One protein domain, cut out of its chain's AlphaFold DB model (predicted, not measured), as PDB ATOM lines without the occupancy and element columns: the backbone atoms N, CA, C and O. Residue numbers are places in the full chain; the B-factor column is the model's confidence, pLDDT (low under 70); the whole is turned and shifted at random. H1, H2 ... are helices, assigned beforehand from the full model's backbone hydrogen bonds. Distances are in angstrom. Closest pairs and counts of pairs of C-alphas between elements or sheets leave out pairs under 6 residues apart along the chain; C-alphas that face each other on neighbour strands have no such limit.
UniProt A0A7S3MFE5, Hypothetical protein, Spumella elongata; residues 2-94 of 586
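What this domain is: This is residues 2 to 94 of the 586 residues of the protein "Hypothetical protein" of Spumella elongata (UniProt A0A7S3MFE5). The longest helix, H3, lies between H2 and H4 along the chain and joins them in an elongated up-and-down bundle of three helices, their centres set in a triangle. Short H1 crosses the bundle at the end where H2 begins and H3 ends, and the long link of residues 58 to 77 loops out past that same end before it returns to H4. The printed part has 93 residues, with four named helices in the order H1, H2, H3, H4 and no named strand; the class is all helix. The whole is compact, with a radius of gyration of the C-alphas of 13.9 A, and its C-alphas span 42 by 22 by 21 A.

How they stand to each other: H3, residues 39 to 57, is the hub, touching three other helices. It touches H2, residues 16 to 32, with its residues 41 to 49 alone; the closest C-alphas, those of Ala 30 and Ser 42, are 4.6 A apart. These two form a helical hairpin, running opposite ways at a shallow tilt of 28 degrees. H3 also touches H4, residues 78 to 91, and the closest C-alphas are those of Phe 46 and Val 82, at 6.3 A. They too form a helical hairpin, opposite ways at a steep tilt of 37 degrees, only just past shallow. H2 touches H4 with its residues 24 to 31 alone, and the two run the same way at a shallow tilt of 23 degrees; the closest C-alphas, those of Gln 31 and Gly 85, are 6.6 A apart. H2, H3 and H4 are the up-and-down bundle, each running against the one before it in the chain. H1, residues 5 to 11, and H3 only just touch, with 3 pairs of C-alphas within 8 A, on residues 52 to 56 of H3 alone; the closest C-alphas, those of Val 5 and Val 55, are 5.9 A apart, and the tilt is steep at 59 degrees, opposite ways. H1 and H2 are close but not clearly touching, about perpendicular at 84 degrees, with the C-alphas of Leu 8 and Leu 19 closest at 7.8 A. H1 and H4 are apart. In H1, H2, H3 and H4 every O i to N i+4 pair is within hydrogen-bond range.

Where its parts are: H3 measures 27.1 A from C-alpha 39 at (3.126, -31.947, 46.198) to C-alpha 57. H2, residues 16 to 32, measures 24.2 A, and H4, residues 78 to 91, measures 19.9 A, ending with C-alpha 91 at (6.777, -34.407, 34.241). H1, residues 5 to 11, measures 9.8 A and begins with C-alpha 5 at (-23.299, -29.440, 38.711).

The domain as a whole: The two C-alphas farthest apart are those of Gly 68 and Gly 93, at 43.7 A. The printed part has no cut. The link from H3 to H4 is long, 20 residues. The mean pLDDT of the printed part is 80.7; it is under 70 at residue 2, residues 32 to 39, residue 60 and residues 92 to 94.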
ATOM      1  N   GLY A   2     -18.381 -38.182  43.007       69.69
ATOM      2  CA  GLY A   2     -19.831 -37.920  43.069       69.69
ATOM      3  C   GLY A   2     -20.228 -36.444  42.978       69.69
ATOM      4  O   GLY A   2     -21.358 -36.117  43.323       69.69
ATOM      5  N   LEU A   3     -19.310 -35.557  42.576       81.38
ATOM      6  CA  LEU A   3     -19.580 -34.130  42.421       81.38
ATOM      7  C   LEU A   3     -20.571 -33.899  41.274       81.38
ATOM      8  O   LEU A   3     -20.367 -34.382  40.161       81.38
ATOM      9  N   THR A   4     -21.632 -33.138  41.525       84.75
ATOM     10  CA  THR A   4     -22.612 -32.769  40.497       84.75
ATOM     11  C   THR A   4     -22.595 -31.269  40.212       84.75
ATOM     12  O   THR A   4     -22.155 -30.455  41.025       84.75
ATOM     13  N   VAL A   5     -23.145 -30.866  39.062       83.56
ATOM     14  CA  VAL A   5     -23.299 -29.440  38.711       83.56
ATOM     15  C   VAL A   5     -24.136 -28.712  39.760       83.56
ATOM     16  O   VAL A   5     -23.902 -27.541  40.039       83.56
ATOM     17  N   GLN A   6     -25.098 -29.408  40.373       85.38
ATOM     18  CA  GLN A   6     -25.961 -28.831  41.392       85.38
ATOM     19  C   GLN A   6     -25.218 -28.565  42.705       85.38
ATOM     20  O   GLN A   6     -25.562 -27.615  43.409       85.38
ATOM     21  N   ASP A   7     -24.181 -29.344  43.011       87.56
ATOM     22  CA  ASP A   7     -23.303 -29.088  44.154       87.56
ATOM     23  C   ASP A   7     -22.454 -27.839  43.909       87.56
ATOM     24  O   ASP A   7     -22.393 -26.970  44.775       87.56
ATOM     25  N   LEU A   8     -21.899 -27.685  42.701       85.75
ATOM     26  CA  LEU A   8     -21.181 -26.469  42.298       85.75
ATOM     27  C   LEU A   8     -22.089 -25.240  42.299       85.75
ATOM     28  O   LEU A   8     -21.707 -24.180  42.789       85.75
ATOM     29  N   TYR A   9     -23.310 -25.390  41.792       86.06
ATOM     30  CA  TYR A   9     -24.299 -24.324  41.791       86.06
ATOM     31  C   TYR A   9     -24.627 -23.860  43.214       86.06
ATOM     32  O   TYR A   9     -24.704 -22.663  43.458       86.06
ATOM     33  N   LYS A  10     -24.783 -24.784  44.170       88.31
ATOM     34  CA  LYS A  10     -24.990 -24.435  45.584       88.31
ATOM     35  C   LYS A  10     -23.746 -23.806  46.209       88.31
ATOM     36  O   LYS A  10     -23.874 -22.806  46.903       88.31
ATOM     37  N   LEU A  11     -22.568 -24.380  45.960       87.75
ATOM     38  CA  LEU A  11     -21.297 -23.935  46.534       87.75
ATOM     39  C   LEU A  11     -20.954 -22.493  46.146       87.75
ATOM     40  O   LEU A  11     -20.418 -21.752  46.961       87.75
ATOM     41  N   TYR A  12     -21.281 -22.104  44.915       88.94
ATOM     42  CA  TYR A  12     -21.055 -20.754  44.397       88.94
ATOM     43  C   TYR A  12     -22.332 -19.912  44.342       88.94
ATOM     44  O   TYR A  12     -22.377 -18.928  43.611       88.94
ATOM     45  N   GLU A  13     -23.373 -20.304  45.085       87.12
ATOM     46  CA  GLU A  13     -24.626 -19.548  45.247       87.12
ATOM     47  C   GLU A  13     -25.322 -19.171  43.921       87.12
ATOM     48  O   GLU A  13     -26.039 -18.177  43.822       87.12
ATOM     49  N   GLY A  14     -25.120 -19.970  42.872       84.12
ATOM     50  CA  GLY A  14     -25.617 -19.695  41.526       84.12
ATOM     51  C   GLY A  14     -24.941 -18.507  40.833       84.12
ATOM     52  O   GLY A  14     -25.425 -18.061  39.795       84.12
ATOM     53  N   ASP A  15     -23.829 -17.989  41.356       87.06
ATOM     54  CA  ASP A  15     -23.067 -16.897  40.755       87.06
ATOM     55  C   ASP A  15     -21.911 -17.436  39.888       87.06
ATOM     56  O   ASP A  15     -20.924 -18.001  40.366       87.06
ATOM     57  N   ALA A  16     -22.021 -17.230  38.572       85.06
ATOM     58  CA  ALA A  16     -21.000 -17.623  37.602       85.06
ATOM     59  C   ALA A  16     -19.688 -16.824  37.744       85.06
ATOM     60  O   ALA A  16     -18.617 -17.318  37.381       85.06
ATOM     61  N   HIS A  17     -19.744 -15.591  38.258       85.75
ATOM     62  CA  HIS A  17     -18.551 -14.815  38.578       85.75
ATOM     63  C   HIS A  17     -17.828 -15.411  39.786       85.75
ATOM     64  O   HIS A  17     -16.620 -15.630  39.712       85.75
ATOM     65  N   LEU A  18     -18.564 -15.742  40.852       85.75
ATOM     66  CA  LEU A  18     -17.997 -16.367  42.047       85.75
ATOM     67  C   LEU A  18     -17.401 -17.748  41.735       85.75
ATOM     68  O   LEU A  18     -16.281 -18.032  42.162       85.75
ATOM     69  N   LEU A  19     -18.084 -18.554  40.910       86.81
ATOM     70  CA  LEU A  19     -17.547 -19.800  40.349       86.81
ATOM     71  C   LEU A  19     -16.202 -19.556  39.654       86.81
ATOM     72  O   LEU A  19     -15.221 -20.245  39.926       86.81
ATOM     73  N   HIS A  20     -16.138 -18.562  38.764       85.31
ATOM     74  CA  HIS A  20     -14.926 -18.275  38.006       85.31
ATOM     75  C   HIS A  20     -13.767 -17.794  38.892       85.31
ATOM     76  O   HIS A  20     -12.630 -18.237  38.714       85.31
ATOM     77  N   VAL A  21     -14.041 -16.909  39.854       84.25
ATOM     78  CA  VAL A  21     -13.041 -16.399  40.802       84.25
ATOM     79  C   VAL A  21     -12.537 -17.518  41.709       84.25
ATOM     80  O   VAL A  21     -11.325 -17.674  41.855       84.25
ATOM     81  N   GLY A  22     -13.438 -18.330  42.265       82.88
ATOM     82  CA  GLY A  22     -13.082 -19.466  43.116       82.88
ATOM     83  C   GLY A  22     -12.229 -20.493  42.377       82.88
ATOM     84  O   GLY A  22     -11.174 -20.890  42.869       82.88
ATOM     85  N   PHE A  23     -12.622 -20.845  41.153       84.94
ATOM     86  CA  PHE A  23     -11.853 -21.750  40.302       84.94
ATOM     87  C   PHE A  23     -10.469 -21.176  39.955       84.94
ATOM     88  O   PHE A  23      -9.453 -21.862  40.062       84.94
ATOM     89  N   SER A  24     -10.397 -19.885  39.621       80.56
ATOM     90  CA  SER A  24      -9.127 -19.196  39.352       80.56
ATOM     91  C   SER A  24      -8.206 -19.177  40.570       80.56
ATOM     92  O   SER A  24      -7.004 -19.397  40.428       80.56
ATOM     93  N   LEU A  25      -8.749 -18.954  41.768       81.12
ATOM     94  CA  LEU A  25      -7.981 -18.967  43.010       81.12
ATOM     95  C   LEU A  25      -7.381 -20.351  43.283       81.12
ATOM     96  O   LEU A  25      -6.184 -20.441  43.549       81.12
ATOM     97  N   ILE A  26      -8.181 -21.416  43.154       83.12
ATOM     98  CA  ILE A  26      -7.730 -22.809  43.316       83.12
ATOM     99  C   ILE A  26      -6.542 -23.092  42.396       83.12
ATOM    100  O   ILE A  26      -5.497 -23.548  42.858       83.12
ATOM    101  N   ILE A  27      -6.661 -22.744  41.112       83.94
ATOM    102  CA  ILE A  27      -5.593 -22.966  40.132       83.94
ATOM    103  C   ILE A  27      -4.340 -22.154  40.455       83.94
ATOM    104  O   ILE A  27      -3.233 -22.685  40.369       83.94
ATOM    105  N   ARG A  28      -4.475 -20.891  40.870       78.69
ATOM    106  CA  ARG A  28      -3.318 -20.058  41.239       78.69
ATOM    107  C   ARG A  28      -2.591 -20.592  42.467       78.69
ATOM    108  O   ARG A  28      -1.361 -20.623  42.468       78.69
ATOM    109  N   VAL A  29      -3.333 -21.044  43.474       77.50
ATOM    110  CA  VAL A  29      -2.764 -21.702  44.656       77.50
ATOM    111  C   VAL A  29      -2.069 -23.000  44.244       77.50
ATOM    112  O   VAL A  29      -0.907 -23.196  44.589       77.50
ATOM    113  N   ALA A  30      -2.717 -23.838  43.431       79.56
ATOM    114  CA  ALA A  30      -2.138 -25.087  42.942       79.56
ATOM    115  C   ALA A  30      -0.827 -24.857  42.173       79.56
ATOM    116  O   ALA A  30       0.167 -25.530  42.440       79.56
ATOM    117  N   GLN A  31      -0.788 -23.863  41.277       71.88
ATOM    118  CA  GLN A  31       0.424 -23.460  40.557       71.88
ATOM    119  C   GLN A  31       1.530 -22.971  41.496       71.88
ATOM    120  O   GLN A  31       2.696 -23.292  41.273       71.88
ATOM    121  N   GLY A  32       1.176 -22.192  42.523       67.81
ATOM    122  CA  GLY A  32       2.120 -21.694  43.522       67.81
ATOM    123  C   GLY A  32       2.738 -22.801  44.377       67.81
ATOM    124  O   GLY A  32       3.834 -22.620  44.886       67.81
ATOM    125  N   LEU A  33       2.068 -23.950  44.493       69.00
ATOM    126  CA  LEU A  33       2.529 -25.112  45.255       69.00
ATOM    127  C   LEU A  33       3.377 -26.099  44.430       69.00
ATOM    128  O   LEU A  33       3.946 -27.035  44.993       69.00
ATOM    129  N   ILE A  34       3.492 -25.918  43.108       65.25
ATOM    130  CA  ILE A  34       4.335 -26.780  42.265       65.25
ATOM    131  C   ILE A  34       5.804 -26.622  42.681       65.25
ATOM    132  O   ILE A  34       6.358 -25.527  42.630       65.25
ATOM    133  N   GLY A  35       6.448 -27.735  43.046       58.16
ATOM    134  CA  GLY A  35       7.856 -27.768  43.467       58.16
ATOM    135  C   GLY A  35       8.107 -27.625  44.974       58.16
ATOM    136  O   GLY A  35       9.261 -27.708  45.383       58.16
ATOM    137  N   PHE A  36       7.064 -27.470  45.797       63.72
ATOM    138  CA  PHE A  36       7.171 -27.533  47.260       63.72
ATOM    139  C   PHE A  36       7.086 -28.982  47.772       63.72
ATOM    140  O   PHE A  36       6.518 -29.848  47.105       63.72
ATOM    141  N   GLU A  37       7.612 -29.241  48.976       53.50
ATOM    142  CA  GLU A  37       7.666 -30.577  49.610       53.50
ATOM    143  C   GLU A  37       6.278 -31.230  49.816       53.50
ATOM    144  O   GLU A  37       6.182 -32.448  49.922       53.50
ATOM    145  N   ASN A  38       5.187 -30.450  49.772       58.34
ATOM    146  CA  ASN A  38       3.794 -30.918  49.859       58.34
ATOM    147  C   ASN A  38       3.101 -31.018  48.485       58.34
ATOM    148  O   ASN A  38       2.023 -30.456  48.266       58.34
ATOM    149  N   SER A  39       3.689 -31.763  47.546       67.38
ATOM    150  CA  SER A  39       3.126 -31.947  46.198       67.38
ATOM    151  C   SER A  39       1.770 -32.665  46.169       67.38
ATOM    152  O   SER A  39       1.038 -32.548  45.194       67.38
ATOM    153  N   ALA A  40       1.385 -33.369  47.239       78.25
ATOM    154  CA  ALA A  40       0.074 -34.013  47.345       78.25
ATOM    155  C   ALA A  40      -1.091 -33.008  47.255       78.25
ATOM    156  O   ALA A  40      -2.119 -33.300  46.645       78.25
ATOM    157  N   LEU A  41      -0.923 -31.807  47.825       80.50
ATOM    158  CA  LEU A  41      -1.963 -30.780  47.796       80.50
ATOM    159  C   LEU A  41      -2.111 -30.168  46.398       80.50
ATOM    160  O   LEU A  41      -3.232 -29.976  45.942       80.50
ATOM    161  N   SER A  42      -1.006 -29.896  45.694       80.81
ATOM    162  CA  SER A  42      -1.077 -29.358  44.330       80.81
ATOM    163  C   SER A  42      -1.728 -30.351  43.367       80.81
ATOM    164  O   SER A  42      -2.579 -29.944  42.580       80.81
ATOM    165  N   ILE A  43      -1.406 -31.644  43.477       83.19
ATOM    166  CA  ILE A  43      -2.042 -32.714  42.692       83.19
ATOM    167  C   ILE A  43      -3.547 -32.722  42.928       83.19
ATOM    168  O   ILE A  43      -4.307 -32.600  41.970       83.19
ATOM    169  N   LYS A  44      -3.967 -32.770  44.197       85.69
ATOM    170  CA  LYS A  44      -5.385 -32.806  44.556       85.69
ATOM    171  C   LYS A  44      -6.147 -31.595  44.014       85.69
ATOM    172  O   LYS A  44      -7.215 -31.762  43.442       85.69
ATOM    173  N   LEU A  45      -5.580 -30.392  44.124       86.94
ATOM    174  CA  LEU A  45      -6.214 -29.175  43.610       86.94
ATOM    175  C   LEU A  45      -6.350 -29.180  42.077       86.94
ATOM    176  O   LEU A  45      -7.359 -28.707  41.557       86.94
ATOM    177  N   PHE A  46      -5.371 -29.713  41.336       87.19
ATOM    178  CA  PHE A  46      -5.500 -29.861  39.880       87.19
ATOM    179  C   PHE A  46      -6.487 -30.967  39.484       87.19
ATOM    180  O   PHE A  46      -7.191 -30.808  38.490       87.19
ATOM    181  N   GLU A  47      -6.566 -32.064  40.240       85.81
ATOM    182  CA  GLU A  47      -7.551 -33.131  40.022       85.81
ATOM    183  C   GLU A  47      -8.980 -32.653  40.291       85.81
ATOM    184  O   GLU A  47      -9.838 -32.815  39.424       85.81
ATOM    185  N   GLU A  48      -9.214 -31.973  41.417       85.44
ATOM    186  CA  GLU A  48     -10.502 -31.346  41.737       85.44
ATOM    187  C   GLU A  48     -10.897 -30.326  40.658       85.44
ATOM    188  O   GLU A  48     -12.045 -30.293  40.217       85.44
ATOM    189  N   ALA A  49      -9.945 -29.539  40.153       87.06
ATOM    190  CA  ALA A  49     -10.220 -28.596  39.077       87.06
ATOM    191  C   ALA A  49     -10.604 -29.276  37.748       87.06
ATOM    192  O   ALA A  49     -11.499 -28.794  37.050       87.06
ATOM    193  N   MET A  50      -9.959 -30.392  37.389       85.81
ATOM    194  CA  MET A  50     -10.346 -31.176  36.209       85.81
ATOM    195  C   MET A  50     -11.741 -31.784  36.372       85.81
ATOM    196  O   MET A  50     -12.538 -31.712  35.439       85.81
ATOM    197  N   GLU A  51     -12.058 -32.316  37.554       85.69
ATOM    198  CA  GLU A  51     -13.376 -32.876  37.862       85.69
ATOM    199  C   GLU A  51     -14.478 -31.811  37.760       85.69
ATOM    200  O   GLU A  51     -15.496 -32.010  37.100       85.69
ATOM    201  N   MET A  52     -14.256 -30.635  38.350       85.06
ATOM    202  CA  MET A  52     -15.182 -29.505  38.242       85.06
ATOM    203  C   MET A  52     -15.408 -29.083  36.784       85.06
ATOM    204  O   MET A  52     -16.542 -28.797  36.396       85.06
ATOM    205  N   MET A  53     -14.353 -29.050  35.961       83.69
ATOM    206  CA  MET A  53     -14.483 -28.760  34.531       83.69
ATOM    207  C   MET A  53     -15.286 -29.832  33.799       83.69
ATOM    208  O   MET A  53     -16.170 -29.489  33.017       83.69
ATOM    209  N   GLU A  54     -15.005 -31.109  34.054       84.94
ATOM    210  CA  GLU A  54     -15.733 -32.228  33.457       84.94
ATOM    211  C   GLU A  54     -17.225 -32.135  33.777       84.94
ATOM    212  O   GLU A  54     -18.054 -32.187  32.870       84.94
ATOM    213  N   VAL A  55     -17.574 -31.908  35.045       85.12
ATOM    214  CA  VAL A  55     -18.959 -31.753  35.511       85.12
ATOM    215  C   VAL A  55     -19.654 -30.575  34.819       85.12
ATOM    216  O   VAL A  55     -20.781 -30.711  34.343       85.12
ATOM    217  N   LEU A  56     -18.988 -29.423  34.708       81.38
ATOM    218  CA  LEU A  56     -19.553 -28.240  34.048       81.38
ATOM    219  C   LEU A  56     -19.719 -28.428  32.532       81.38
ATOM    220  O   LEU A  56     -20.706 -27.958  31.970       81.38
ATOM    221  N   MET A  57     -18.783 -29.118  31.872       78.12
ATOM    222  CA  MET A  57     -18.805 -29.350  30.421       78.12
ATOM    223  C   MET A  57     -19.749 -30.482  30.002       78.12
ATOM    224  O   MET A  57     -20.330 -30.426  28.921       78.12
ATOM    225  N   SER A  58     -19.919 -31.499  30.846       79.06
ATOM    226  CA  SER A  58     -20.821 -32.635  30.608       79.06
ATOM    227  C   SER A  58     -22.281 -32.334  30.965       79.06
ATOM    228  O   SER A  58     -23.170 -33.152  30.710       79.06
ATOM    229  N   ASN A  59     -22.560 -31.152  31.523       77.81
ATOM    230  CA  ASN A  59     -23.907 -30.765  31.898       77.81
ATOM    231  C   ASN A  59     -24.820 -30.579  30.677       77.81
ATOM    232  O   ASN A  59     -24.766 -29.575  29.970       77.81
ATOM    233  N   THR A  60     -25.741 -31.517  30.483       67.81
ATOM    234  CA  THR A  60     -26.735 -31.471  29.401       67.81
ATOM    235  C   THR A  60     -27.940 -30.576  29.715       67.81
ATOM    236  O   THR A  60     -28.723 -30.272  28.815       67.81
ATOM    237  N   ARG A  61     -28.108 -30.129  30.972       75.00
ATOM    238  CA  ARG A  61     -29.204 -29.245  31.405       75.00
ATOM    239  C   ARG A  61     -28.650 -27.895  31.876       75.00
ATOM    240  O   ARG A  61     -28.271 -27.779  33.043       75.00
ATOM    241  N   PRO A  62     -28.605 -26.863  31.014       72.62
ATOM    242  CA  PRO A  62     -27.995 -25.584  31.366       72.62
ATOM    243  C   PRO A  62     -28.728 -24.936  32.547       72.62
ATOM    244  O   PRO A  62     -29.910 -24.601  32.456       72.62
ATOM    245  N   MET A  63     -28.019 -24.764  33.664       83.56
ATOM    246  CA  MET A  63     -28.501 -23.988  34.808       83.56
ATOM    247  C   MET A  63     -28.318 -22.497  34.510       83.56
ATOM    248  O   MET A  63     -27.362 -22.112  33.835       83.56
ATOM    249  N   ARG A  64     -29.231 -21.652  34.995       86.69
ATOM    250  CA  ARG A  64     -29.108 -20.191  34.880       86.69
ATOM    251  C   ARG A  64     -28.485 -19.632  36.147       86.69
ATOM    252  O   ARG A  64     -28.923 -19.996  37.229       86.69
ATOM    253  N   ALA A  65     -27.491 -18.772  35.995       86.56
ATOM    254  CA  ALA A  65     -26.886 -18.025  37.079       86.56
ATOM    255  C   ALA A  65     -27.818 -16.904  37.579       86.56
ATOM    256  O   ALA A  65     -28.846 -16.607  36.962       86.56
ATOM    257  N   ALA A  66     -27.444 -16.267  38.691       83.62
ATOM    258  CA  ALA A  66     -28.203 -15.185  39.326       83.62
ATOM    259  C   ALA A  66     -28.452 -13.966  38.408       83.62
ATOM    260  O   ALA A  66     -29.432 -13.246  38.580       83.62
ATOM    261  N   ASP A  67     -27.599 -13.761  37.404       81.06
ATOM    262  CA  ASP A  67     -27.719 -12.719  36.376       81.06
ATOM    263  C   ASP A  67     -28.605 -13.126  35.177       81.06
ATOM    264  O   ASP A  67     -28.777 -12.357  34.231       81.06
ATOM    265  N   GLY A  68     -29.172 -14.336  35.194       80.44
ATOM    266  CA  GLY A  68     -30.007 -14.890  34.130       80.44
ATOM    267  C   GLY A  68     -29.242 -15.509  32.953       80.44
ATOM    268  O   GLY A  68     -29.892 -16.101  32.077       80.44
ATOM    269  N   LEU A  69     -27.905 -15.417  32.931       83.38
ATOM    270  CA  LEU A  69     -27.021 -16.042  31.939       83.38
ATOM    271  C   LEU A  69     -26.735 -17.515  32.295       83.38
ATOM    272  O   LEU A  69     -27.087 -17.963  33.384       83.38
ATOM    273  N   PRO A  70     -26.130 -18.320  31.399       84.38
ATOM    274  CA  PRO A  70     -25.731 -19.687  31.738       84.38
ATOM    275  C   PRO A  70     -24.726 -19.734  32.903       84.38
ATOM    276  O   PRO A  70     -23.741 -18.995  32.911       84.38
ATOM    277  N   PHE A  71     -24.943 -20.636  33.863       84.06
ATOM    278  CA  PHE A  71     -23.997 -20.940  34.939       84.06
ATOM    279  C   PHE A  71     -22.864 -21.817  34.394       84.06
ATOM    280  O   PHE A  71     -22.926 -23.047  34.424       84.06
ATOM    281  N   ILE A  72     -21.856 -21.162  33.823       83.75
ATOM    282  CA  ILE A  72     -20.678 -21.779  33.207       83.75
ATOM    283  C   ILE A  72     -19.407 -21.024  33.612       83.75
ATOM    284  O   ILE A  72     -19.466 -19.887  34.085       83.75
ATOM    285  N   LEU A  73     -18.240 -21.627  33.376       81.19
ATOM    286  CA  LEU A  73     -16.968 -20.911  33.466       81.19
ATOM    287  C   LEU A  73     -16.917 -19.823  32.387       81.19
ATOM    288  O   LEU A  73     -16.929 -20.118  31.196       81.19
ATOM    289  N   ARG A  74     -16.842 -18.559  32.816       77.12
ATOM    290  CA  ARG A  74     -16.845 -17.399  31.908       77.12
ATOM    291  C   ARG A  74     -15.580 -17.277  31.056       77.12
ATOM    292  O   ARG A  74     -15.650 -16.714  29.970       77.12
ATOM    293  N   ASN A  75     -14.445 -17.791  31.532       80.19
ATOM    294  CA  ASN A  75     -13.215 -17.877  30.750       80.19
ATOM    295  C   ASN A  75     -12.805 -19.344  30.586       80.19
ATOM    296  O   ASN A  75     -12.370 -19.985  31.543       80.19
ATOM    297  N   THR A  76     -12.935 -19.856  29.364       79.56
ATOM    298  CA  THR A  76     -12.572 -21.229  29.006       79.56
ATOM    299  C   THR A  76     -11.065 -21.444  28.931       79.56
ATOM    300  O   THR A  76     -10.631 -22.581  29.064       79.56
ATOM    301  N   GLU A  77     -10.253 -20.389  28.795       85.44
ATOM    302  CA  GLU A  77      -8.785 -20.473  28.718       85.44
ATOM    303  C   GLU A  77      -8.149 -21.084  29.968       85.44
ATOM    304  O   GLU A  77      -7.036 -21.617  29.927       85.44
ATOM    305  N   ILE A  78      -8.868 -21.056  31.091       84.06
ATOM    306  CA  ILE A  78      -8.414 -21.660  32.337       84.06
ATOM    307  C   ILE A  78      -8.145 -23.164  32.188       84.06
ATOM    308  O   ILE A  78      -7.274 -23.692  32.879       84.06
ATOM    309  N   CYS A  79      -8.796 -23.833  31.225       85.56
ATOM    310  CA  CYS A  79      -8.534 -25.231  30.890       85.56
ATOM    311  C   CYS A  79      -7.065 -25.468  30.513       85.56
ATOM    312  O   CYS A  79      -6.461 -26.444  30.956       85.56
ATOM    313  N   PHE A  80      -6.447 -24.545  29.771       90.62
ATOM    314  CA  PHE A  80      -5.049 -24.657  29.368       90.62
ATOM    315  C   PHE A  80      -4.110 -24.541  30.561       90.62
ATOM    316  O   PHE A  80      -3.051 -25.170  30.584       90.62
ATOM    317  N   VAL A  81      -4.491 -23.743  31.557       88.62
ATOM    318  CA  VAL A  81      -3.727 -23.574  32.791       88.62
ATOM    319  C   VAL A  81      -3.772 -24.857  33.622       88.62
ATOM    320  O   VAL A  81      -2.726 -25.309  34.091       88.62
ATOM    321  N   VAL A  82      -4.950 -25.483  33.731       88.44
ATOM    322  CA  VAL A  82      -5.134 -26.781  34.402       88.44
ATOM    323  C   VAL A  82      -4.310 -27.869  33.714       88.44
ATOM    324  O   VAL A  82      -3.490 -28.521  34.360       88.44
ATOM    325  N   LEU A  83      -4.453 -28.014  32.392       89.00
ATOM    326  CA  LEU A  83      -3.719 -29.012  31.607       89.00
ATOM    327  C   LEU A  83      -2.203 -28.791  31.690       89.00
ATOM    328  O   LEU A  83      -1.442 -29.733  31.906       89.00
ATOM    329  N   SER A  84      -1.734 -27.543  31.596       88.12
ATOM    330  CA  SER A  84      -0.307 -27.244  31.750       88.12
ATOM    331  C   SER A  84       0.209 -27.534  33.162       88.12
ATOM    332  O   SER A  84       1.379 -27.891  33.302       88.12
ATOM    333  N   GLY A  85      -0.609 -27.341  34.197       84.56
ATOM    334  CA  GLY A  85      -0.266 -27.678  35.577       84.56
ATOM    335  C   GLY A  85      -0.150 -29.184  35.786       84.56
ATOM    336  O   GLY A  85       0.868 -29.657  36.287       84.56
ATOM    337  N   MET A  86      -1.130 -29.947  35.299       86.25
ATOM    338  CA  MET A  86      -1.111 -31.410  35.363       86.25
ATOM    339  C   MET A  86       0.075 -32.001  34.591       86.25
ATOM    340  O   MET A  86       0.782 -32.867  35.104       86.25
ATOM    341  N   PHE A  87       0.372 -31.468  33.400       86.06
ATOM    342  CA  PHE A  87       1.566 -31.845  32.640       86.06
ATOM    343  C   PHE A  87       2.852 -31.682  33.462       86.06
ATOM    344  O   PHE A  87       3.720 -32.547  33.414       86.06
ATOM    345  N   LEU A  88       2.981 -30.596  34.230       78.31
ATOM    346  CA  LEU A  88       4.162 -30.377  35.065       78.31
ATOM    347  C   LEU A  88       4.277 -31.380  36.197       78.31
ATOM    348  O   LEU A  88       5.374 -31.867  36.431       78.31
ATOM    349  N   LEU A  89       3.173 -31.662  36.886       76.19
ATOM    350  CA  LEU A  89       3.161 -32.617  37.990       76.19
ATOM    351  C   LEU A  89       3.544 -34.020  37.515       76.19
ATOM    352  O   LEU A  89       4.307 -34.708  38.188       76.19
ATOM    353  N   LEU A  90       3.057 -34.421  36.339       77.38
ATOM    354  CA  LEU A  90       3.438 -35.686  35.716       77.38
ATOM    355  C   LEU A  90       4.913 -35.672  35.275       77.38
ATOM    356  O   LEU A  90       5.641 -36.631  35.509       77.38
ATOM    357  N   LEU A  91       5.387 -34.565  34.690       75.00
ATOM    358  CA  LEU A  91       6.777 -34.407  34.241       75.00
ATOM    359  C   LEU A  91       7.785 -34.444  35.400       75.00
ATOM    360  O   LEU A  91       8.889 -34.957  35.235       75.00
ATOM    361  N   THR A  92       7.438 -33.884  36.560       65.94
ATOM    362  CA  THR A  92       8.301 -33.874  37.752       65.94
ATOM    363  C   THR A  92       8.216 -35.165  38.567       65.94
ATOM    364  O   THR A  92       8.915 -35.283  39.571       65.94
ATOM    365  N   GLY A  93       7.375 -36.123  38.158       66.62
ATOM    366  CA  GLY A  93       7.118 -37.358  38.902       66.62
ATOM    367  C   GLY A  93       6.339 -37.143  40.202       66.62
ATOM    368  O   GLY A  93       6.268 -38.050  41.026       66.62
ATOM    369  N   GLN A  94       5.770 -35.949  40.404       67.25
ATOM    370  CA  GLN A  94       4.911 -35.656  41.550       67.25
ATOM    371  C   GLN A  94       3.559 -36.361  41.400       67.25
ATOM    372  O   GLN A  94       3.065 -36.933  42.366       67.25
TER     373      GLN A  94